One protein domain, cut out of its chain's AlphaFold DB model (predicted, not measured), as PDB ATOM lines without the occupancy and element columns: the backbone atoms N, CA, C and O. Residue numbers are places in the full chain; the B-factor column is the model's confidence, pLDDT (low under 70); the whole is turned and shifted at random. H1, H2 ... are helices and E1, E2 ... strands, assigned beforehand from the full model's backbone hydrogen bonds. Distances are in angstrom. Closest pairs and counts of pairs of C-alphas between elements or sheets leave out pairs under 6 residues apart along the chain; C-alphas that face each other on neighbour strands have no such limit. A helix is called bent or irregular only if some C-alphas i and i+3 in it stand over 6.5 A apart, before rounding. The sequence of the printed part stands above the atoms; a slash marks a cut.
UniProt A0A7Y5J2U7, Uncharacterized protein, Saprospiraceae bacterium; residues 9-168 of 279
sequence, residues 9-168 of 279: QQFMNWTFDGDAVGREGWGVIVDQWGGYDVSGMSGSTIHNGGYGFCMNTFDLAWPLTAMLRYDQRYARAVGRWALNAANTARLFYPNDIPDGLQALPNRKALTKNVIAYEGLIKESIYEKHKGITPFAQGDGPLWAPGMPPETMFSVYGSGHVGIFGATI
ATOM      1  N   GLN A   9     199.623 219.780 198.804       92.44
ATOM      2  CA  GLN A   9     199.130 218.401 198.758       92.44
ATOM      3  C   GLN A   9     199.236 217.745 200.131       92.44
ATOM      4  O   GLN A   9     198.301 217.075 200.557       92.44
ATOM      5  N   GLN A  10     200.330 217.987 200.852       91.69
ATOM      6  CA  GLN A  10     200.497 217.485 202.212       91.69
ATOM      7  C   GLN A  10     199.397 217.997 203.157       91.69
ATOM      8  O   GLN A  10     198.823 217.208 203.905       91.69
ATOM      9  N   PHE A  11     199.051 219.287 203.094       90.94
ATOM     10  CA  PHE A  11     197.955 219.843 203.901       90.94
ATOM     11  C   PHE A  11     196.594 219.261 203.524       90.94
ATOM     12  O   PHE A  11     195.776 219.009 204.408       90.94
ATOM     13  N   MET A  12     196.353 219.030 202.232       93.19
ATOM     14  CA  MET A  12     195.137 218.368 201.766       93.19
ATOM     15  C   MET A  12     195.053 216.940 202.312       93.19
ATOM     16  O   MET A  12     194.031 216.589 202.889       93.19
ATOM     17  N   ASN A  13     196.130 216.159 202.228       92.50
ATOM     18  CA  ASN A  13     196.172 214.793 202.757       92.50
ATOM     19  C   ASN A  13     195.867 214.773 204.263       92.50
ATOM     20  O   ASN A  13     194.907 214.146 204.694       92.50
ATOM     21  N   TRP A  14     196.577 215.580 205.059       91.00
ATOM     22  CA  TRP A  14     196.336 215.664 206.508       91.00
ATOM     23  C   TRP A  14     194.920 216.102 206.883       91.00
ATOM     24  O   TRP A  14     194.427 215.741 207.948       91.00
ATOM     25  N   THR A  15     194.281 216.908 206.037       92.19
ATOM     26  CA  THR A  15     192.930 217.421 206.289       92.19
ATOM     27  C   THR A  15     191.848 216.408 205.909       92.19
ATOM     28  O   THR A  15     190.782 216.405 206.522       92.19
ATOM     29  N   PHE A  16     192.091 215.565 204.901       94.75
ATOM     30  CA  PHE A  16     191.078 214.666 204.341       94.75
ATOM     31  C   PHE A  16     191.228 213.216 204.806       94.75
ATOM     32  O   PHE A  16     190.207 212.593 205.093       94.75
ATOM     33  N   ASP A  17     192.453 212.700 204.910       92.69
ATOM     34  CA  ASP A  17     192.715 211.258 205.012       92.69
ATOM     35  C   ASP A  17     192.355 210.677 206.386       92.69
ATOM     36  O   ASP A  17     192.029 209.496 206.502       92.69
ATOM     37  N   GLY A  18     192.368 211.503 207.438       89.62
ATOM     38  CA  GLY A  18     192.059 211.049 208.793       89.62
ATOM     39  C   GLY A  18     193.121 210.132 209.401       89.62
ATOM     40  O   GLY A  18     192.839 209.447 210.375       89.62
ATOM     41  N   ASP A  19     194.339 210.112 208.866       90.50
ATOM     42  CA  ASP A  19     195.439 209.247 209.310       90.50
ATOM     43  C   ASP A  19     196.478 209.976 210.187       90.50
ATOM     44  O   ASP A  19     197.509 209.414 210.568       90.50
ATOM     45  N   ALA A  20     196.216 211.238 210.541       85.88
ATOM     46  CA  ALA A  20     197.116 212.042 211.353       85.88
ATOM     47  C   ALA A  20     197.306 211.427 212.753       85.88
ATOM     48  O   ALA A  20     196.377 211.389 213.554       85.88
ATOM     49  N   VAL A  21     198.542 211.041 213.095       83.56
ATOM     50  CA  VAL A  21     198.888 210.352 214.359       83.56
ATOM     51  C   VAL A  21     198.374 211.074 215.613       83.56
ATOM     52  O   VAL A  21     197.917 210.439 216.556       83.56
ATOM     53  N   GLY A  22     198.433 212.411 215.643       84.38
ATOM     54  CA  GLY A  22     197.994 213.204 216.801       84.38
ATOM     55  C   GLY A  22     196.475 213.337 216.948       84.38
ATOM     56  O   GLY A  22     196.006 213.843 217.966       84.38
ATOM     57  N   ARG A  23     195.707 212.930 215.933       86.12
ATOM     58  CA  ARG A  23     194.246 213.006 215.922       86.12
ATOM     59  C   ARG A  23     193.666 211.977 214.948       86.12
ATOM     60  O   ARG A  23     192.967 212.338 214.004       86.12
ATOM     61  N   GLU A  24     193.998 210.709 215.175       90.38
ATOM     62  CA  GLU A  24     193.592 209.605 214.306       90.38
ATOM     63  C   GLU A  24     192.073 209.611 214.074       90.38
ATOM     64  O   GLU A  24     191.263 209.899 214.960       90.38
ATOM     65  N   GLY A  25     191.698 209.349 212.832       92.19
ATOM     66  CA  GLY A  25     190.348 209.432 212.315       92.19
ATOM     67  C   GLY A  25     189.862 210.848 212.019       92.19
ATOM     68  O   GLY A  25     188.780 210.985 211.466       92.19
ATOM     69  N   TRP A  26     190.580 211.922 212.362       95.81
ATOM     70  CA  TRP A  26     190.081 213.270 212.080       95.81
ATOM     71  C   TRP A  26     190.312 213.688 210.629       95.81
ATOM     72  O   TRP A  26     191.429 214.033 210.254       95.81
ATOM     73  N   GLY A  27     189.251 213.697 209.827       96.44
ATOM     74  CA  GLY A  27     189.325 213.968 208.396       96.44
ATOM     75  C   GLY A  27     187.959 214.241 207.775       96.44
ATOM     76  O   GLY A  27     187.039 214.736 208.437       96.44
ATOM     77  N   VAL A  28     187.827 213.925 206.486       97.38
ATOM     78  CA  VAL A  28     186.559 214.025 205.759       97.38
ATOM     79  C   VAL A  28     185.928 212.645 205.651       97.38
ATOM     80  O   VAL A  28     186.525 211.700 205.145       97.38
ATOM     81  N   ILE A  29     184.690 212.538 206.113       98.00
ATOM     82  CA  ILE A  29     183.921 211.299 206.066       98.00
ATOM     83  C   ILE A  29     183.460 211.054 204.627       98.00
ATOM     84  O   ILE A  29     182.944 211.958 203.964       98.00
ATOM     85  N   VAL A  30     183.639 209.819 204.161       96.69
ATOM     86  CA  VAL A  30     183.115 209.292 202.895       96.69
ATOM     87  C   VAL A  30     182.473 207.945 203.209       96.69
ATOM     88  O   VAL A  30     183.162 206.932 203.302       96.69
ATOM     89  N   ASP A  31     181.168 207.950 203.468       96.94
ATOM     90  CA  ASP A  31     180.439 206.764 203.922       96.94
ATOM     91  C   ASP A  31     178.931 206.912 203.654       96.94
ATOM     92  O   ASP A  31     178.435 207.995 203.323       96.94
ATOM     93  N   GLN A  32     178.197 205.816 203.831       97.44
ATOM     94  CA  GLN A  32     176.744 205.797 203.874       97.44
ATOM     95  C   GLN A  32     176.257 205.258 205.212       97.44
ATOM     96  O   GLN A  32     176.596 204.148 205.623       97.44
ATOM     97  N   TRP A  33     175.406 206.029 205.880       97.94
ATOM     98  CA  TRP A  33     174.822 205.665 207.168       97.94
ATOM     99  C   TRP A  33     173.313 205.579 206.998       97.94
ATOM    100  O   TRP A  33     172.701 206.523 206.511       97.94
ATOM    101  N   GLY A  34     172.704 204.438 207.327       95.50
ATOM    102  CA  GLY A  34     171.241 204.289 207.304       95.50
ATOM    103  C   GLY A  34     170.564 204.602 205.964       95.50
ATOM    104  O   GLY A  34     169.424 205.053 205.951       95.50
ATOM    105  N   GLY A  35     171.268 204.425 204.841       95.94
ATOM    106  CA  GLY A  35     170.776 204.784 203.505       95.94
ATOM    107  C   GLY A  35     170.960 206.258 203.115       95.94
ATOM    108  O   GLY A  35     170.563 206.644 202.018       95.94
ATOM    109  N   TYR A  36     171.580 207.073 203.968       97.38
ATOM    110  CA  TYR A  36     171.979 208.445 203.663       97.38
ATOM    111  C   TYR A  36     173.445 208.481 203.245       97.38
ATOM    112  O   TYR A  36     174.310 207.958 203.946       97.38
ATOM    113  N   ASP A  37     173.725 209.148 202.128       96.94
ATOM    114  CA  ASP A  37     175.081 209.594 201.827       96.94
ATOM    115  C   ASP A  37     175.445 210.727 202.788       96.94
ATOM    116  O   ASP A  37     174.774 211.763 202.820       96.94
ATOM    117  N   VAL A  38     176.477 210.488 203.594       97.69
ATOM    118  CA  VAL A  38     176.984 211.435 204.590       97.69
ATOM    119  C   VAL A  38     178.363 211.979 204.207       97.69
ATOM    120  O   VAL A  38     179.069 212.575 205.025       97.69
ATOM    121  N   SER A  39     178.765 211.766 202.954       97.75
ATOM    122  CA  SER A  39     180.064 212.186 202.454       97.75
ATOM    123  C   SER A  39     180.245 213.700 202.550       97.75
ATOM    124  O   SER A  39     179.302 214.485 202.412       97.75
ATOM    125  N   GLY A  40     181.489 214.126 202.761       97.12
ATOM    126  CA  GLY A  40     181.878 215.536 202.798       97.12
ATOM    127  C   GLY A  40     181.830 216.182 204.183       97.12
ATOM    128  O   GLY A  40     182.398 217.263 204.341       97.12
ATOM    129  N   MET A  41     181.237 215.533 205.192       97.50
ATOM    130  CA  MET A  41     181.320 216.027 206.570       97.50
ATOM    131  C   MET A  41     182.757 215.976 207.078       97.50
ATOM    132  O   MET A  41     183.452 214.981 206.882       97.50
ATOM    133  N   SER A  42     183.183 217.021 207.783       97.44
ATOM    134  CA  SER A  42     184.455 217.011 208.503       97.44
ATOM    135  C   SER A  42     184.238 216.580 209.951       97.44
ATOM    136  O   SER A  42     183.332 217.072 210.626       97.44
ATOM    137  N   GLY A  43     185.058 215.653 210.435       96.62
ATOM    138  CA  GLY A  43     184.942 215.135 211.790       96.62
ATOM    139  C   GLY A  43     185.810 213.912 212.025       96.62
ATOM    140  O   GLY A  43     186.862 213.772 211.414       96.62
ATOM    141  N   SER A  44     185.377 213.028 212.920       95.88
ATOM    142  CA  SER A  44     186.081 211.772 213.182       95.88
ATOM    143  C   SER A  44     185.478 210.632 212.365       95.88
ATOM    144  O   SER A  44     184.275 210.412 212.409       95.88
ATOM    145  N   THR A  45     186.304 209.862 211.669       94.75
ATOM    146  CA  THR A  45     185.921 208.663 210.914       94.75
ATOM    147  C   THR A  45     185.825 207.415 211.795       94.75
ATOM    148  O   THR A  45     185.261 206.414 211.367       94.75
ATOM    149  N   ILE A  46     186.329 207.467 213.036       94.31
ATOM    150  CA  ILE A  46     186.395 206.310 213.949       94.31
ATOM    151  C   ILE A  46     185.535 206.468 215.207       94.31
ATOM    152  O   ILE A  46     185.117 205.471 215.797       94.31
ATOM    153  N   HIS A  47     185.239 207.700 215.633       93.19
ATOM    154  CA  HIS A  47     184.480 207.957 216.857       93.19
ATOM    155  C   HIS A  47     183.056 207.397 216.735       93.19
ATOM    156  O   HIS A  47     182.252 207.917 215.967       93.19
ATOM    157  N   ASN A  48     182.758 206.321 217.476       95.50
ATOM    158  CA  ASN A  48     181.506 205.558 217.360       95.50
ATOM    159  C   ASN A  48     181.201 205.124 215.910       95.50
ATOM    160  O   ASN A  48     180.064 205.173 215.447       95.50
ATOM    161  N   GLY A  49     182.243 204.742 215.164       94.56
ATOM    162  CA  GLY A  49     182.144 204.376 213.748       94.56
ATOM    163  C   GLY A  49     182.008 205.563 212.784       94.56
ATOM    164  O   GLY A  49     181.935 205.335 211.579       94.56
ATOM    165  N   GLY A  50     181.972 206.796 213.299       97.00
ATOM    166  CA  GLY A  50     181.962 208.038 212.535       97.00
ATOM    167  C   GLY A  50     181.118 209.129 213.202       97.00
ATOM    168  O   GLY A  50     179.973 208.887 213.569       97.00
ATOM    169  N   TYR A  51     181.656 210.345 213.316       97.75
ATOM    170  CA  TYR A  51     180.958 211.533 213.809       97.75
ATOM    171  C   TYR A  51     181.391 212.762 213.002       97.75
ATOM    172  O   TYR A  51     182.507 213.261 213.159       97.75
ATOM    173  N   GLY A  52     180.507 213.238 212.122       97.81
ATOM    174  CA  GLY A  52     180.695 214.474 211.367       97.81
ATOM    175  C   GLY A  52     180.162 215.674 212.136       97.81
ATOM    176  O   GLY A  52     179.015 215.660 212.582       97.81
ATOM    177  N   PHE A  53     180.975 216.720 212.261       97.81
ATOM    178  CA  PHE A  53     180.642 217.919 213.024       97.81
ATOM    179  C   PHE A  53     180.207 219.051 212.092       97.81
ATOM    180  O   PHE A  53     180.861 219.355 211.088       97.81
ATOM    181  N   CYS A  54     179.102 219.697 212.453       97.81
ATOM    182  CA  CYS A  54     178.474 220.782 211.708       97.81
ATOM    183  C   CYS A  54     179.448 221.951 211.510       97.81
ATOM    184  O   CYS A  54     179.742 222.334 210.377       97.81
ATOM    185  N   MET A  55     180.057 222.425 212.604       97.50
ATOM    186  CA  MET A  55     181.035 223.515 212.560       97.50
ATOM    187  C   MET A  55     182.221 223.189 211.650       97.50
ATOM    188  O   MET A  55     182.533 223.956 210.749       97.50
ATOM    189  N   ASN A  56     182.863 222.037 211.859       97.38
ATOM    190  CA  ASN A  56     184.048 221.644 211.101       97.38
ATOM    191  C   ASN A  56     183.759 221.534 209.607       97.38
ATOM    192  O   ASN A  56     184.605 221.881 208.789       97.38
ATOM    193  N   THR A  57     182.563 221.069 209.252       98.06
ATOM    194  CA  THR A  57     182.131 220.974 207.858       98.06
ATOM    195  C   THR A  57     182.000 222.362 207.224       98.06
ATOM    196  O   THR A  57     182.471 222.560 206.104       98.06
ATOM    197  N   PHE A  58     181.430 223.336 207.942       97.94
ATOM    198  CA  PHE A  58     181.367 224.724 207.475       97.94
ATOM    199  C   PHE A  58     182.745 225.382 207.408       97.94
ATOM    200  O   PHE A  58     183.094 225.974 206.387       97.94
ATOM    201  N   ASP A  59     183.551 225.228 208.453       97.38
ATOM    202  CA  ASP A  59     184.883 225.826 208.550       97.38
ATOM    203  C   ASP A  59     185.833 225.320 207.482       97.38
ATOM    204  O   ASP A  59     186.636 226.091 206.962       97.38
ATOM    205  N   LEU A  60     185.716 224.049 207.100       97.12
ATOM    206  CA  LEU A  60     186.555 223.475 206.063       97.12
ATOM    207  C   LEU A  60     186.358 224.174 204.703       97.12
ATOM    208  O   LEU A  60     187.315 224.273 203.937       97.12
ATOM    209  N   ALA A  61     185.185 224.753 204.410       97.12
ATOM    210  CA  ALA A  61     185.001 225.517 203.169       97.12
ATOM    211  C   ALA A  61     185.869 226.770 203.126       97.12
ATOM    212  O   ALA A  61     186.296 227.166 202.045       97.12
ATOM    213  N   TRP A  62     186.152 227.385 204.275       95.69
ATOM    214  CA  TRP A  62     186.873 228.649 204.331       95.69
ATOM    215  C   TRP A  62     188.234 228.574 203.620       95.69
ATOM    216  O   TRP A  62     188.410 229.302 202.635       95.69
ATOM    217  N   PRO A  63     189.187 227.710 204.024       95.50
ATOM    218  CA  PRO A  63     190.453 227.595 203.313       95.50
ATOM    219  C   PRO A  63     190.288 226.943 201.933       95.50
ATOM    220  O   PRO A  63     190.992 227.338 201.004       95.50
ATOM    221  N   LEU A  64     189.370 225.981 201.775       97.19
ATOM    222  CA  LEU A  64     189.251 225.204 200.539       97.19
ATOM    223  C   LEU A  64     188.744 226.011 199.348       97.19
ATOM    224  O   LEU A  64     189.220 225.806 198.234       97.19
ATOM    225  N   THR A  65     187.801 226.932 199.538       97.06
ATOM    226  CA  THR A  65     187.315 227.756 198.424       97.06
ATOM    227  C   THR A  65     188.318 228.856 198.077       97.06
ATOM    228  O   THR A  65     188.606 229.072 196.900       97.06
ATOM    229  N   ALA A  66     188.935 229.488 199.082       95.94
ATOM    230  CA  ALA A  66     189.932 230.538 198.881       95.94
ATOM    231  C   ALA A  66     191.210 230.016 198.198       95.94
ATOM    232  O   ALA A  66     191.755 230.667 197.300       95.94
ATOM    233  N   MET A  67     191.680 228.815 198.565       95.19
ATOM    234  CA  MET A  67     192.915 228.252 198.005       95.19
ATOM    235  C   MET A  67     192.850 228.025 196.492       95.19
ATOM    236  O   MET A  67     193.894 228.031 195.840       95.19
ATOM    237  N   LEU A  68     191.658 227.869 195.906       96.69
ATOM    238  CA  LEU A  68     191.506 227.604 194.473       96.69
ATOM    239  C   LEU A  68     192.032 228.740 193.598       96.69
ATOM    240  O   LEU A  68     192.548 228.481 192.512       96.69
ATOM    241  N   ARG A  69     191.989 229.988 194.086       95.25
ATOM    242  CA  ARG A  69     192.629 231.125 193.404       95.25
ATOM    243  C   ARG A  69     194.131 230.919 193.223       95.25
ATOM    244  O   ARG A  69     194.711 231.417 192.261       95.25
ATOM    245  N   TYR A  70     194.751 230.211 194.159       94.31
ATOM    246  CA  TYR A  70     196.192 230.015 194.250       94.31
ATOM    247  C   TYR A  70     196.652 228.679 193.670       94.31
ATOM    248  O   TYR A  70     197.783 228.587 193.189       94.31
ATOM    249  N   ASP A  71     195.793 227.660 193.697       94.56
ATOM    250  CA  ASP A  71     196.067 226.356 193.110       94.56
ATOM    251  C   ASP A  71     194.821 225.724 192.482       94.56
ATOM    252  O   ASP A  71     194.067 224.983 193.116       94.56
ATOM    253  N   GLN A  72     194.625 225.990 191.187       95.94
ATOM    254  CA  GLN A  72     193.458 225.519 190.444       95.94
ATOM    255  C   GLN A  72     193.419 223.997 190.241       95.94
ATOM    256  O   GLN A  72     192.390 223.467 189.821       95.94
ATOM    257  N   ARG A  73     194.508 223.268 190.534       96.06
ATOM    258  CA  ARG A  73     194.562 221.804 190.364       96.06
ATOM    259  C   ARG A  73     193.537 221.090 191.250       96.06
ATOM    260  O   ARG A  73     193.034 220.035 190.874       96.06
ATOM    261  N   TYR A  74     193.170 221.695 192.380       97.38
ATOM    262  CA  TYR A  74     192.193 221.147 193.321       97.38
ATOM    263  C   TYR A  74     190.736 221.490 192.982       97.38
ATOM    264  O   TYR A  74     189.841 221.028 193.686       97.38
ATOM    265  N   ALA A  75     190.463 222.237 191.902       98.38
ATOM    266  CA  ALA A  75     189.113 222.707 191.564       98.38
ATOM    267  C   ALA A  75     188.081 221.569 191.517       98.38
ATOM    268  O   ALA A  75     187.001 221.679 192.094       98.38
ATOM    269  N   ARG A  76     188.431 220.436 190.896       98.50
ATOM    270  CA  ARG A  76     187.541 219.267 190.833       98.50
ATOM    271  C   ARG A  76     187.311 218.631 192.205       98.50
ATOM    272  O   ARG A  76     186.175 218.314 192.537       98.50
ATOM    273  N   ALA A  77     188.370 218.441 192.992       97.75
ATOM    274  CA  ALA A  77     188.276 217.809 194.308       97.75
ATOM    275  C   ALA A  77     187.462 218.667 195.287       97.75
ATOM    276  O   ALA A  77     186.524 218.166 195.904       97.75
ATOM    277  N   VAL A  78     187.757 219.968 195.359       98.50
ATOM    278  CA  VAL A  78     187.022 220.922 196.201       98.50
ATOM    279  C   VAL A  78     185.578 221.071 195.730       98.50
ATOM    280  O   VAL A  78     184.679 221.092 196.560       98.50
ATOM    281  N   GLY A  79     185.322 221.112 194.419       98.50
ATOM    282  CA  GLY A  79     183.959 221.202 193.889       98.50
ATOM    283  C   GLY A  79     183.113 219.972 194.211       98.50
ATOM    284  O   GLY A  79     181.961 220.103 194.624       98.50
ATOM    285  N   ARG A  80     183.702 218.775 194.106       98.44
ATOM    286  CA  ARG A  80     183.065 217.525 194.534       98.44
ATOM    287  C   ARG A  80     182.794 217.515 196.035       98.44
ATOM    288  O   ARG A  80     181.701 217.141 196.450       98.44
ATOM    289  N   TRP A  81     183.777 217.917 196.838       98.50
ATOM    290  CA  TRP A  81     183.612 218.018 198.284       98.50
ATOM    291  C   TRP A  81     182.496 219.002 198.650       98.50
ATOM    292  O   TRP A  81     181.596 218.623 199.391       98.50
ATOM    293  N   ALA A  82     182.494 220.209 198.078       98.44
ATOM    294  CA  ALA A  82     181.506 221.246 198.365       98.44
ATOM    295  C   ALA A  82     180.079 220.784 198.041       98.44
ATOM    296  O   ALA A  82     179.169 221.039 198.823       98.44
ATOM    297  N   LEU A  83     179.885 220.058 196.933       98.44
ATOM    298  CA  LEU A  83     178.589 219.468 196.591       98.44
ATOM    299  C   LEU A  83     178.111 218.466 197.651       98.44
ATOM    300  O   LEU A  83     176.975 218.561 198.116       98.44
ATOM    301  N   ASN A  84     178.973 217.528 198.045       98.38
ATOM    302  CA  ASN A  84     178.634 216.521 199.050       98.38
ATOM    303  C   ASN A  84     178.401 217.154 200.428       98.38
ATOM    304  O   ASN A  84     177.390 216.882 201.069       98.38
ATOM    305  N   ALA A  85     179.278 218.067 200.848       98.12
ATOM    306  CA  ALA A  85     179.162 218.772 202.117       98.12
ATOM    307  C   ALA A  85     177.887 219.630 202.181       98.12
ATOM    308  O   ALA A  85     177.175 219.583 203.181       98.12
ATOM    309  N   ALA A  86     177.551 220.362 201.111       97.06
ATOM    310  CA  ALA A  86     176.321 221.153 201.037       97.06
ATOM    311  C   ALA A  86     175.065 220.277 201.073       97.06
ATOM    312  O   ALA A  86     174.097 220.624 201.748       97.06
ATOM    313  N   ASN A  87     175.090 219.128 200.390       95.94
ATOM    314  CA  ASN A  87     174.019 218.147 200.488       95.94
ATOM    315  C   ASN A  87     173.875 217.692 201.947       95.94
ATOM    316  O   ASN A  87     172.817 217.885 202.544       95.94
ATOM    317  N   THR A  88     174.929 217.152 202.553       96.56
ATOM    318  CA  THR A  88     174.877 216.568 203.900       96.56
ATOM    319  C   THR A  88     174.555 217.593 204.993       96.56
ATOM    320  O   THR A  88     173.865 217.246 205.949       96.56
ATOM    321  N   ALA A  89     174.945 218.863 204.836       96.25
ATOM    322  CA  ALA A  89     174.737 219.913 205.838       96.25
ATOM    323  C   ALA A  89     173.272 220.092 206.273       96.25
ATOM    324  O   ALA A  89     173.015 220.411 207.434       96.25
ATOM    325  N   ARG A  90     172.300 219.822 205.388       95.25
ATOM    326  CA  ARG A  90     170.870 219.853 205.744       95.25
ATOM    327  C   ARG A  90     170.528 218.875 206.874       95.25
ATOM    328  O   ARG A  90     169.662 219.154 207.687       95.25
ATOM    329  N   LEU A  91     171.233 217.745 206.970       97.38
ATOM    330  CA  LEU A  91     170.963 216.707 207.971       97.38
ATOM    331  C   LEU A  91     171.356 217.136 209.392       97.38
ATOM    332  O   LEU A  91     170.935 216.502 210.354       97.38
ATOM    333  N   PHE A  92     172.112 218.227 209.548       98.00
ATOM    334  CA  PHE A  92     172.358 218.810 210.865       98.00
ATOM    335  C   PHE A  92     171.142 219.568 211.413       98.00
ATOM    336  O   PHE A  92     171.128 219.893 212.598       98.00
ATOM    337  N   TYR A  93     170.125 219.864 210.600       97.62
ATOM    338  CA  TYR A  93     169.000 220.698 211.013       97.62
ATOM    339  C   TYR A  93     167.786 219.866 211.453       97.62
ATOM    340  O   TYR A  93     167.313 219.009 210.702       97.62
ATOM    341  N   PRO A  94     167.204 220.149 212.635       97.56
ATOM    342  CA  PRO A  94     166.065 219.402 213.178       97.56
ATOM    343  C   PRO A  94     164.808 219.338 212.302       97.56
ATOM    344  O   PRO A  94     164.000 218.423 212.452       97.56
ATOM    345  N   ASN A  95     164.590 220.323 211.426       96.75
ATOM    346  CA  ASN A  95     163.414 220.330 210.551       96.75
ATOM    347  C   ASN A  95     163.655 219.624 209.211       96.75
ATOM    348  O   ASN A  95     162.681 219.328 208.523       96.75
ATOM    349  N   ASP A  96     164.910 219.339 208.864       96.19
ATOM    350  CA  ASP A  96     165.297 218.725 207.592       96.19
ATOM    351  C   ASP A  96     165.628 217.233 207.744       96.19
ATOM    352  O   ASP A  96     165.386 216.443 206.827       96.19
ATOM    353  N   ILE A  97     166.150 216.818 208.904       97.38
ATOM    354  CA  ILE A  97     166.337 215.399 209.225       97.38
ATOM    355  C   ILE A  97     165.023 214.774 209.750       97.38
ATOM    356  O   ILE A  97     164.279 215.434 210.479       97.38
ATOM    357  N   PRO A  98     164.699 213.504 209.428       97.81
ATOM    358  CA  PRO A  98     163.510 212.842 209.969       97.81
ATOM    359  C   PRO A  98     163.482 212.774 211.500       97.81
ATOM    360  O   PRO A  98     164.509 212.589 212.148       97.81
ATOM    361  N   ASP A  99     162.285 212.837 212.090       98.19
ATOM    362  CA  ASP A  99     162.095 212.806 213.553       98.19
ATOM    363  C   ASP A  99     162.653 211.533 214.215       98.19
ATOM    364  O   ASP A  99     163.117 211.580 215.351       98.19
ATOM    365  N   GLY A 100     162.649 210.403 213.499       98.12
ATOM    366  CA  GLY A 100     163.210 209.137 213.983       98.12
ATOM    367  C   GLY A 100     164.742 209.078 213.998       98.12
ATOM    368  O   GLY A 100     165.291 208.134 214.551       98.12
ATOM    369  N   LEU A 101     165.423 210.063 213.405       98.50
ATOM    370  CA  LEU A 101     166.880 210.106 213.237       98.50
ATOM    371  C   LEU A 101     167.523 211.273 214.007       98.50
ATOM    372  O   LEU A 101     168.634 211.689 213.690       98.50
ATOM    373  N   GLN A 102     166.836 211.834 215.005       98.44
ATOM    374  CA  GLN A 102     167.329 212.995 215.749       98.44
ATOM    375  C   GLN A 102     166.984 212.964 217.237       98.44
ATOM    376  O   GLN A 102     166.001 212.356 217.672       98.44
ATOM    377  N   ALA A 103     167.775 213.681 218.030       97.81
ATOM    378  CA  ALA A 103     167.475 213.934 219.431       97.81
ATOM    379  C   ALA A 103     166.368 214.992 219.586       97.81
ATOM    380  O   ALA A 103     166.395 216.025 218.945       97.81
ATOM    381  N   LEU A 104     165.425 214.805 220.515       97.56
ATOM    382  CA  LEU A 104     164.416 215.826 220.871       97.56
ATOM    383  C   LEU A 104     163.537 216.353 219.703       97.56
ATOM    384  O   LEU A 104     163.297 217.565 219.627       97.56
ATOM    385  N   PRO A 105     162.956 215.489 218.844       97.75
ATOM    386  CA  PRO A 105     162.115 215.940 217.726       97.75
ATOM    387  C   PRO A 105     160.907 216.776 218.183       97.75
ATOM    388  O   PRO A 105     160.484 217.710 217.505       97.75
ATOM    389  N   ASN A 106     160.390 216.522 219.388       98.06
ATOM    390  CA  ASN A 106     159.294 217.283 219.994       98.06
ATOM    391  C   ASN A 106     159.689 218.691 220.483       98.06
ATOM    392  O   ASN A 106     158.814 219.458 220.877       98.06
ATOM    393  N   ARG A 107     160.982 219.040 220.482       97.75
ATOM    394  CA  ARG A 107     161.495 220.360 220.892       97.75
ATOM    395  C   ARG A 107     162.146 221.137 219.748       97.75
ATOM    396  O   ARG A 107     162.614 222.250 219.977       97.75
ATOM    397  N   LYS A 108     162.117 220.626 218.510       96.75
ATOM    398  CA  LYS A 108     162.757 221.275 217.351       96.75
ATOM    399  C   LYS A 108     162.291 222.707 217.080       96.75
ATOM    400  O   LYS A 108     163.065 223.506 216.564       96.75
ATOM    401  N   ALA A 109     161.078 223.076 217.502       97.12
ATOM    402  CA  ALA A 109     160.567 224.446 217.404       97.12
ATOM    403  C   ALA A 109     161.449 225.488 218.128       97.12
ATOM    404  O   ALA A 109     161.503 226.640 217.700       97.12
ATOM    405  N   LEU A 110     162.189 225.087 219.173       96.56
ATOM    406  CA  LEU A 110     163.135 225.962 219.881       96.56
ATOM    407  C   LEU A 110     164.241 226.494 218.964       96.56
ATOM    408  O   LEU A 110     164.729 227.604 219.166       96.56
ATOM    409  N   THR A 111     164.604 225.730 217.933       96.50
ATOM    410  CA  THR A 111     165.680 226.088 216.999       96.50
ATOM    411  C   THR A 111     165.288 227.174 216.011       96.50
ATOM    412  O   THR A 111     166.161 227.713 215.334       96.50
ATOM    413  N   LYS A 112     163.984 227.471 215.881       95.56
ATOM    414  CA  LYS A 112     163.423 228.387 214.872       95.56
ATOM    415  C   LYS A 112     163.918 228.105 213.445       95.56
ATOM    416  O   LYS A 112     163.968 229.014 212.624       95.56
ATOM    417  N   ASN A 113     164.292 226.854 213.168       91.62
ATOM    418  CA  ASN A 113     164.906 226.417 211.917       91.62
ATOM    419  C   ASN A 113     166.238 227.102 211.547       91.62
ATOM    420  O   ASN A 113     166.602 227.156 210.379       91.62
ATOM    421  N   VAL A 114     166.959 227.645 212.529       94.31
ATOM    422  CA  VAL A 114     168.264 228.295 212.311       94.31
ATOM    423  C   VAL A 114     169.376 227.721 213.189       94.31
ATOM    424  O   VAL A 114     170.543 228.012 212.950       94.31
ATOM    425  N   ILE A 115     169.030 226.894 214.183       97.44
ATOM    426  CA  ILE A 115     169.990 226.185 215.036       97.44
ATOM    427  C   ILE A 115     170.026 224.704 214.648       97.44
ATOM    428  O   ILE A 115     169.010 224.012 214.702       97.44
ATOM    429  N   ALA A 116     171.206 224.237 214.268       97.69
ATOM    430  CA  ALA A 116     171.532 222.853 213.975       97.69
ATOM    431  C   ALA A 116     171.910 222.067 215.245       97.69
ATOM    432  O   ALA A 116     172.171 222.635 216.310       97.69
ATOM    433  N   TYR A 117     171.981 220.746 215.127       98.25
ATOM    434  CA  TYR A 117     172.726 219.896 216.052       98.25
ATOM    435  C   TYR A 117     174.231 220.135 215.908       98.25
ATOM    436  O   TYR A 117     174.706 220.709 214.927       98.25
ATOM    437  N   GLU A 118     175.000 219.674 216.890       96.69
ATOM    438  CA  GLU A 118     176.460 219.715 216.807       96.69
ATOM    439  C   GLU A 118     176.993 218.879 215.643       96.69
ATOM    440  O   GLU A 118     177.947 219.276 214.975       96.69
ATOM    441  N   GLY A 119     176.354 217.746 215.368       97.56
ATOM    442  CA  GLY A 119     176.738 216.916 214.248       97.56
ATOM    443  C   GLY A 119     175.805 215.743 214.001       97.56
ATOM    444  O   GLY A 119     174.738 215.605 214.605       97.56
ATOM    445  N   LEU A 120     176.263 214.887 213.099       98.31
ATOM    446  CA  LEU A 120     175.618 213.653 212.687       98.31
ATOM    447  C   LEU A 120     176.568 212.502 213.018       98.31
ATOM    448  O   LEU A 120     177.735 212.536 212.621       98.31
ATOM    449  N   ILE A 121     176.087 211.503 213.750       98.44
ATOM    450  CA  ILE A 121     176.892 210.372 214.220       98.44
ATOM    451  C   ILE A 121     176.365 209.054 213.647       98.44
ATOM    452  O   ILE A 121     175.161 208.904 213.416       98.44
ATOM    453  N   LYS A 122     177.267 208.097 213.417       98.31
ATOM    454  CA  LYS A 122     176.920 206.759 212.932       98.31
ATOM    455  C   LYS A 122     176.228 205.932 214.010       98.31
ATOM    456  O   LYS A 122     175.204 205.329 213.716       98.31
ATOM    457  N   GLU A 123     176.761 205.939 215.229       98.12
ATOM    458  CA  GLU A 123     176.198 205.273 216.407       98.12
ATOM    459  C   GLU A 123     176.139 206.269 217.572       98.12
ATOM    460  O   GLU A 123     177.135 206.915 217.889       98.12
ATOM    461  N   SER A 124     174.979 206.430 218.211       98.00
ATOM    462  CA  SER A 124     174.802 207.463 219.239       98.00
ATOM    463  C   SER A 124     175.651 207.223 220.493       98.00
ATOM    464  O   SER A 124     175.759 206.105 220.998       98.00
ATOM    465  N   ILE A 125     176.159 208.314 221.075       96.81
ATOM    466  CA  ILE A 125     176.791 208.299 222.408       96.81
ATOM    467  C   ILE A 125     175.771 208.092 223.541       96.81
ATOM    468  O   ILE A 125     176.148 207.820 224.680       96.81
ATOM    469  N   TYR A 126     174.477 208.240 223.249       97.00
ATOM    470  CA  TYR A 126     173.395 208.058 224.206       97.00
ATOM    471  C   TYR A 126     172.817 206.651 224.080       97.00
ATOM    472  O   TYR A 126     172.265 206.296 223.043       97.00
ATOM    473  N   GLU A 127     172.838 205.883 225.172       95.94
ATOM    474  CA  GLU A 127     172.388 204.481 225.183       95.94
ATOM    475  C   GLU A 127     170.968 204.287 224.615       95.94
ATOM    476  O   GLU A 127     170.711 203.367 223.849       95.94
ATOM    477  N   LYS A 128     170.050 205.218 224.905       96.06
ATOM    478  CA  LYS A 128     168.661 205.201 224.405       96.06
ATOM    479  C   LYS A 128     168.506 205.383 222.884       96.06
ATOM    480  O   LYS A 128     167.398 205.237 222.378       96.06
ATOM    481  N   HIS A 129     169.563 205.790 222.186       97.19
ATOM    482  CA  HIS A 129     169.560 206.086 220.749       97.19
ATOM    483  C   HIS A 129     170.510 205.172 219.965       97.19
ATOM    484  O   HIS A 129     170.714 205.379 218.770       97.19
ATOM    485  N   LYS A 130     171.077 204.156 220.623       97.25
ATOM    486  CA  LYS A 130     171.912 203.155 219.965       97.25
ATOM    487  C   LYS A 130     171.145 202.352 218.920       97.25
ATOM    488  O   LYS A 130     169.953 202.089 219.081       97.25
ATOM    489  N   GLY A 131     171.832 201.984 217.840       97.00
ATOM    490  CA  GLY A 131     171.256 201.295 216.682       97.00
ATOM    491  C   GLY A 131     170.423 202.168 215.734       97.00
ATOM    492  O   GLY A 131     169.891 201.646 214.753       97.00
ATOM    493  N   ILE A 132     170.300 203.477 215.986       98.12
ATOM    494  CA  ILE A 132     169.675 204.440 215.068       98.12
ATOM    495  C   ILE A 132     170.783 205.133 214.276       98.12
ATOM    496  O   ILE A 132     171.680 205.733 214.864       98.12
ATOM    497  N   THR A 133     170.724 205.063 212.946       97.94
ATOM    498  CA  THR A 133     171.785 205.583 212.079       97.94
ATOM    499  C   THR A 133     171.213 206.160 210.778       97.94
ATOM    500  O   THR A 133     170.299 205.553 210.214       97.94
ATOM    501  N   PRO A 134     171.709 207.313 210.290       97.88
ATOM    502  CA  PRO A 134     172.537 208.256 211.037       97.88
ATOM    503  C   PRO A 134     171.706 208.922 212.147       97.88
ATOM    504  O   PRO A 134     170.480 208.957 212.061       97.88
ATOM    505  N   PHE A 135     172.347 209.471 213.177       98.62
ATOM    506  CA  PHE A 135     171.640 210.157 214.260       98.62
ATOM    507  C   PHE A 135     172.154 211.584 214.453       98.62
ATOM    508  O   PHE A 135     173.351 211.800 214.636       98.62
ATOM    509  N   ALA A 136     171.262 212.574 214.404       98.44
ATOM    510  CA  ALA A 136     171.618 213.965 214.661       98.44
ATOM    511  C   ALA A 136     171.506 214.282 216.156       98.44
ATOM    512  O   ALA A 136     170.454 214.105 216.779       98.44
ATOM    513  N   GLN A 137     172.617 214.732 216.737       98.00
ATOM    514  CA  GLN A 137     172.755 214.969 218.172       98.00
ATOM    515  C   GLN A 137     173.845 216.005 218.472       98.00
ATOM    516  O   GLN A 137     174.716 216.282 217.643       98.00
ATOM    517  N   GLY A 138     173.809 216.537 219.690       96.69
ATOM    518  CA  GLY A 138     174.940 217.225 220.308       96.69
ATOM    519  C   GLY A 138     175.345 216.529 221.596       96.69
ATOM    520  O   GLY A 138     174.580 215.730 222.133       96.69
ATOM    521  N   ASP A 139     176.541 216.818 222.085       93.69
ATOM    522  CA  ASP A 139     177.085 216.220 223.304       93.69
ATOM    523  C   ASP A 139     176.905 217.102 224.558       93.69
ATOM    524  O   ASP A 139     177.146 216.643 225.677       93.69
ATOM    525  N   GLY A 140     176.400 218.330 224.390       94.50
ATOM    526  CA  GLY A 140     176.203 219.325 225.450       94.50
ATOM    527  C   GLY A 140     175.549 218.808 226.744       94.50
ATOM    528  O   GLY A 140     176.033 219.147 227.828       94.50
ATOM    529  N   PRO A 141     174.527 217.926 226.702       96.00
ATOM    530  CA  PRO A 141     173.934 217.370 227.920       96.00
ATOM    531  C   PRO A 141     174.900 216.537 228.775       96.00
ATOM    532  O   PRO A 141     174.612 216.283 229.943       96.00
ATOM    533  N   LEU A 142     176.015 216.076 228.202       94.38
ATOM    534  CA  LEU A 142     177.044 215.283 228.878       94.38
ATOM    535  C   LEU A 142     178.240 216.124 229.349       94.38
ATOM    536  O   LEU A 142     179.091 215.598 230.063       94.38
ATOM    537  N   TRP A 143     178.316 217.412 228.998       91.38
ATOM    538  CA  TRP A 143     179.462 218.264 229.343       91.38
ATOM    539  C   TRP A 143     179.591 218.543 230.841       91.38
ATOM    540  O   TRP A 143     180.702 218.639 231.360       91.38
ATOM    541  N   ALA A 144     178.468 218.702 231.544       94.06
ATOM    542  CA  ALA A 144     178.462 218.954 232.980       94.06
ATOM    543  C   ALA A 144     177.165 218.457 233.643       94.06
ATOM    544  O   ALA A 144     176.107 218.449 233.003       94.06
ATOM    545  N   PRO A 145     177.204 218.088 234.940       94.38
ATOM    546  CA  PRO A 145     176.005 217.726 235.685       94.38
ATOM    547  C   PRO A 145     174.936 218.825 235.633       94.38
ATOM    548  O   PRO A 145     175.219 219.994 235.884       94.38
ATOM    549  N   GLY A 146     173.694 218.435 235.341       94.50
ATOM    550  CA  GLY A 146     172.545 219.346 235.314       94.50
ATOM    551  C   GLY A 146     172.345 220.108 234.002       94.50
ATOM    552  O   GLY A 146     171.419 220.917 233.931       94.50
ATOM    553  N   MET A 147     173.151 219.854 232.964       95.62
ATOM    554  CA  MET A 147     172.918 220.453 231.649       95.62
ATOM    555  C   MET A 147     171.548 220.034 231.089       95.62
ATOM    556  O   MET A 147     171.207 218.846 231.102       95.62
ATOM    557  N   PRO A 148     170.732 220.989 230.604       95.81
ATOM    558  CA  PRO A 148     169.416 220.674 230.079       95.81
ATOM    559  C   PRO A 148     169.544 219.912 228.753       95.81
ATOM    560  O   PRO A 148     170.485 220.158 227.992       95.81
ATOM    561  N   PRO A 149     168.597 219.017 228.424       96.00
ATOM    562  CA  PRO A 149     168.663 218.226 227.199       96.00
ATOM    563  C   PRO A 149     168.702 219.098 225.932       96.00
ATOM    564  O   PRO A 149     169.305 218.696 224.946       96.00
ATOM    565  N   GLU A 150     168.137 220.308 225.954       96.50
ATOM    566  CA  GLU A 150     168.178 221.286 224.855       96.50
ATOM    567  C   GLU A 150     169.588 221.651 224.387       96.50
ATOM    568  O   GLU A 150     169.742 222.101 223.256       96.50
ATOM    569  N   THR A 151     170.616 221.427 225.210       95.31
ATOM    570  CA  THR A 151     172.021 221.611 224.806       95.31
ATOM    571  C   THR A 151     172.477 220.627 223.717       95.31
ATOM    572  O   THR A 151     173.583 220.762 223.208       95.31
ATOM    573  N   MET A 152     171.617 219.688 223.291       95.94
ATOM    574  CA  MET A 152     171.753 218.945 222.026       95.94
ATOM    575  C   MET A 152     171.795 219.872 220.800       95.94
ATOM    576  O   MET A 152     172.441 219.552 219.802       95.94
ATOM    577  N   PHE A 153     171.077 220.999 220.847       97.56
ATOM    578  CA  PHE A 153     171.082 222.005 219.788       97.56
ATOM    579  C   PHE A 153     172.315 222.905 219.949       97.56
ATOM    580  O   PHE A 153     172.511 223.535 220.989       97.56
ATOM    581  N   SER A 154     173.147 222.988 218.913       95.44
ATOM    582  CA  SER A 154     174.468 223.614 218.980       95.44
ATOM    583  C   SER A 154     174.456 225.018 218.387       95.44
ATOM    584  O   SER A 154     174.607 225.213 217.179       95.44
ATOM    585  N   VAL A 155     174.324 226.031 219.248       93.00
ATOM    586  CA  VAL A 155     174.491 227.442 218.845       93.00
ATOM    587  C   VAL A 155     175.910 227.692 218.326       93.00
ATOM    588  O   VAL A 155     176.081 228.381 217.324       93.00
ATOM    589  N   TYR A 156     176.908 227.088 218.979       89.75
ATOM    590  CA  TYR A 156     178.317 227.165 218.598       89.75
ATOM    591  C   TYR A 156     178.544 226.707 217.154       89.75
ATOM    592  O   TYR A 156     179.038 227.488 216.345       89.75
ATOM    593  N   GLY A 157     178.104 225.495 216.796       89.31
ATOM    594  CA  GLY A 157     178.296 224.996 215.435       89.31
ATOM    595  C   GLY A 157     177.456 225.734 214.395       89.31
ATOM    596  O   GLY A 157     177.924 225.997 213.289       89.31
ATOM    597  N   SER A 158     176.247 226.155 214.773       95.31
ATOM    598  CA  SER A 158     175.338 226.880 213.876       95.31
ATOM    599  C   SER A 158     175.857 228.261 213.473       95.31
ATOM    600  O   SER A 158     175.530 228.739 212.389       95.31
ATOM    601  N   GLY A 159     176.682 228.906 214.307       95.12
ATOM    602  CA  GLY A 159     177.224 230.242 214.033       95.12
ATOM    603  C   GLY A 159     178.077 230.329 212.761       95.12
ATOM    604  O   GLY A 159     178.241 231.413 212.205       95.12
ATOM    605  N   HIS A 160     178.570 229.192 212.265       96.00
ATOM    606  CA  HIS A 160     179.483 229.116 211.125       96.00
ATOM    607  C   HIS A 160     178.770 228.914 209.776       96.00
ATOM    608  O   HIS A 160     179.405 228.992 208.723       96.00
ATOM    609  N   VAL A 161     177.439 228.749 209.771       95.81
ATOM    610  CA  VAL A 161     176.631 228.550 208.547       95.81
ATOM    611  C   VAL A 161     176.820 229.664 207.507       95.81
ATOM    612  O   VAL A 161     176.697 229.435 206.303       95.81
ATOM    613  N   GLY A 162     177.176 230.874 207.956       95.69
ATOM    614  CA  GLY A 162     177.453 232.015 207.086       95.69
ATOM    615  C   GLY A 162     178.560 231.756 206.059       95.69
ATOM    616  O   GLY A 162     178.516 232.347 204.984       95.69
ATOM    617  N   ILE A 163     179.498 230.840 206.330       97.38
ATOM    618  CA  ILE A 163     180.549 230.458 205.373       97.38
ATOM    619  C   ILE A 163     179.919 229.819 204.132       97.38
ATOM    620  O   ILE A 163     180.189 230.249 203.012       97.38
ATOM    621  N   PHE A 164     179.029 228.838 204.313       97.44
ATOM    622  CA  PHE A 164     178.307 228.217 203.198       97.44
ATOM    623  C   PHE A 164     177.340 229.208 202.554       97.44
ATOM    624  O   PHE A 164     177.324 229.323 201.332       97.44
ATOM    625  N   GLY A 165     176.597 229.977 203.357       96.75
ATOM    626  CA  GLY A 165     175.650 230.973 202.844       96.75
ATOM    627  C   GLY A 165     176.297 232.065 201.982       96.75
ATOM    628  O   GLY A 165     175.666 232.568 201.054       96.75
ATOM    629  N   ALA A 166     177.555 232.420 202.256       97.06
ATOM    630  CA  ALA A 166     178.309 233.394 201.470       97.06
ATOM    631  C   ALA A 166     179.013 232.777 200.251       97.06
ATOM    632  O   ALA A 166     179.213 233.468 199.254       97.06
ATOM    633  N   THR A 167     179.411 231.504 200.323       97.81
ATOM    634  CA  THR A 167     180.221 230.864 199.275       97.81
ATOM    635  C   THR A 167     179.389 230.102 198.254       97.81
ATOM    636  O   THR A 167     179.726 230.142 197.079       97.81
ATOM    637  N   ILE A 168     178.326 229.410 198.653       98.19
ATOM    638  CA  ILE A 168     177.621 228.447 197.801       98.19
ATOM    639  C   ILE A 168     176.322 229.051 197.281       98.19
ATOM    640  O   ILE A 168     175.454 229.450 198.053       98.19
TER     641      ILE A 168
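This is residues 9 to 168 of the 279 residues of an uncharacterized protein of Saprospiraceae bacterium (UniProt A0A7Y5J2U7). A narrow, twisted sheet of five very short antiparallel strands makes one layer, and the long helical hairpin of H2 and H3 runs across it, the two helices side by side. H1 packs on the edge strand E1, H6 and H7 pack on H2, and loops with the small helices H4 and H5 gather toward the E5 end. The printed part has 160 residues in the order H1 E1 E2 E3 H2 H3 H4 E4 E5 H5 H6 H7; its class is mixed, with 79 residues, under half, in named elements. The sheet's order is E1 - E2 - E3 - E4 - E5. The whole is compact, with a radius of gyration of the C-alphas of 15.6 A and spans of 47 by 33 by 31 A.

E1, residues 26 to 28, E2, residues 42 to 44, and E3, residues 51 to 53, form a meander, each strand the antiparallel neighbour of the one before. N 27 and O 43 are 2.9 A apart, and N 44 and O 51 2.9 A. E3 pairs with E4, residues 119 to 121, by N 52 and O 120 at 2.9 A; E4 forms a hairpin with E5, residues 135 to 137, by N 121 and O 135 at 2.9 A. H3, residues 72 to 92, is on one face of the sheet, two layers, at a height of 10.3 A, across the strands. H2, residues 54 to 67, the hub, is on the sheet at a height of 10.9 A. H2 and H3 touch, with the C-alphas of Cys 54 and Phe 92 closest at 6.5 A, at a shallow tilt of 19 degrees, opposite ways. H2 touches H7, residues 162 to 167, closest at the C-alphas of Phe 58 and Ile 163, 6.2 A. Residues 54 to 56 of H2 touch H6, residues 155 to 158, closest at the C-alphas of Met 55 and Gly 157, 4.2 A. H1, residues 9 to 16, only grazes the sheet with residues 12 to 16. H4, residues 105 to 111, and H5, residues 149 to 152, are close but not clearly touching, the C-alphas of Arg 107 and Glu 150 being closest at 7.8 A. Every O i to N i+4 pair is within hydrogen-bond range in H1 and H7, against 6 of 10 in H2, 12 of 17 in H3 and 0 of 3 in H4, where 3 of 4 O i to N i+3 pairs are; H5 and H6 are too short for an O i to N i+4 pair.

H1 begins at C-alpha 9 (199.130, 218.401, 198.758). H2 is 21.3 A long and H3 30.1 A, with a kink of 31 degrees near residue 79. H3 and H4 are irregular: C-alphas 73 and 76 are 7.5 A apart, C-alphas 106 and 109 7.7 A. H7 ends at C-alpha 167 (180.221, 230.864, 199.275).

The C-alphas of Arg 73 and Gly 146, the two farthest apart, are 50.1 A apart. The links E1 to E2, H3 to H4, E4 to E5 and E5 to H5 are long. The printed part has no cut, its mean pLDDT is 96.0, and no printed residue is under 70.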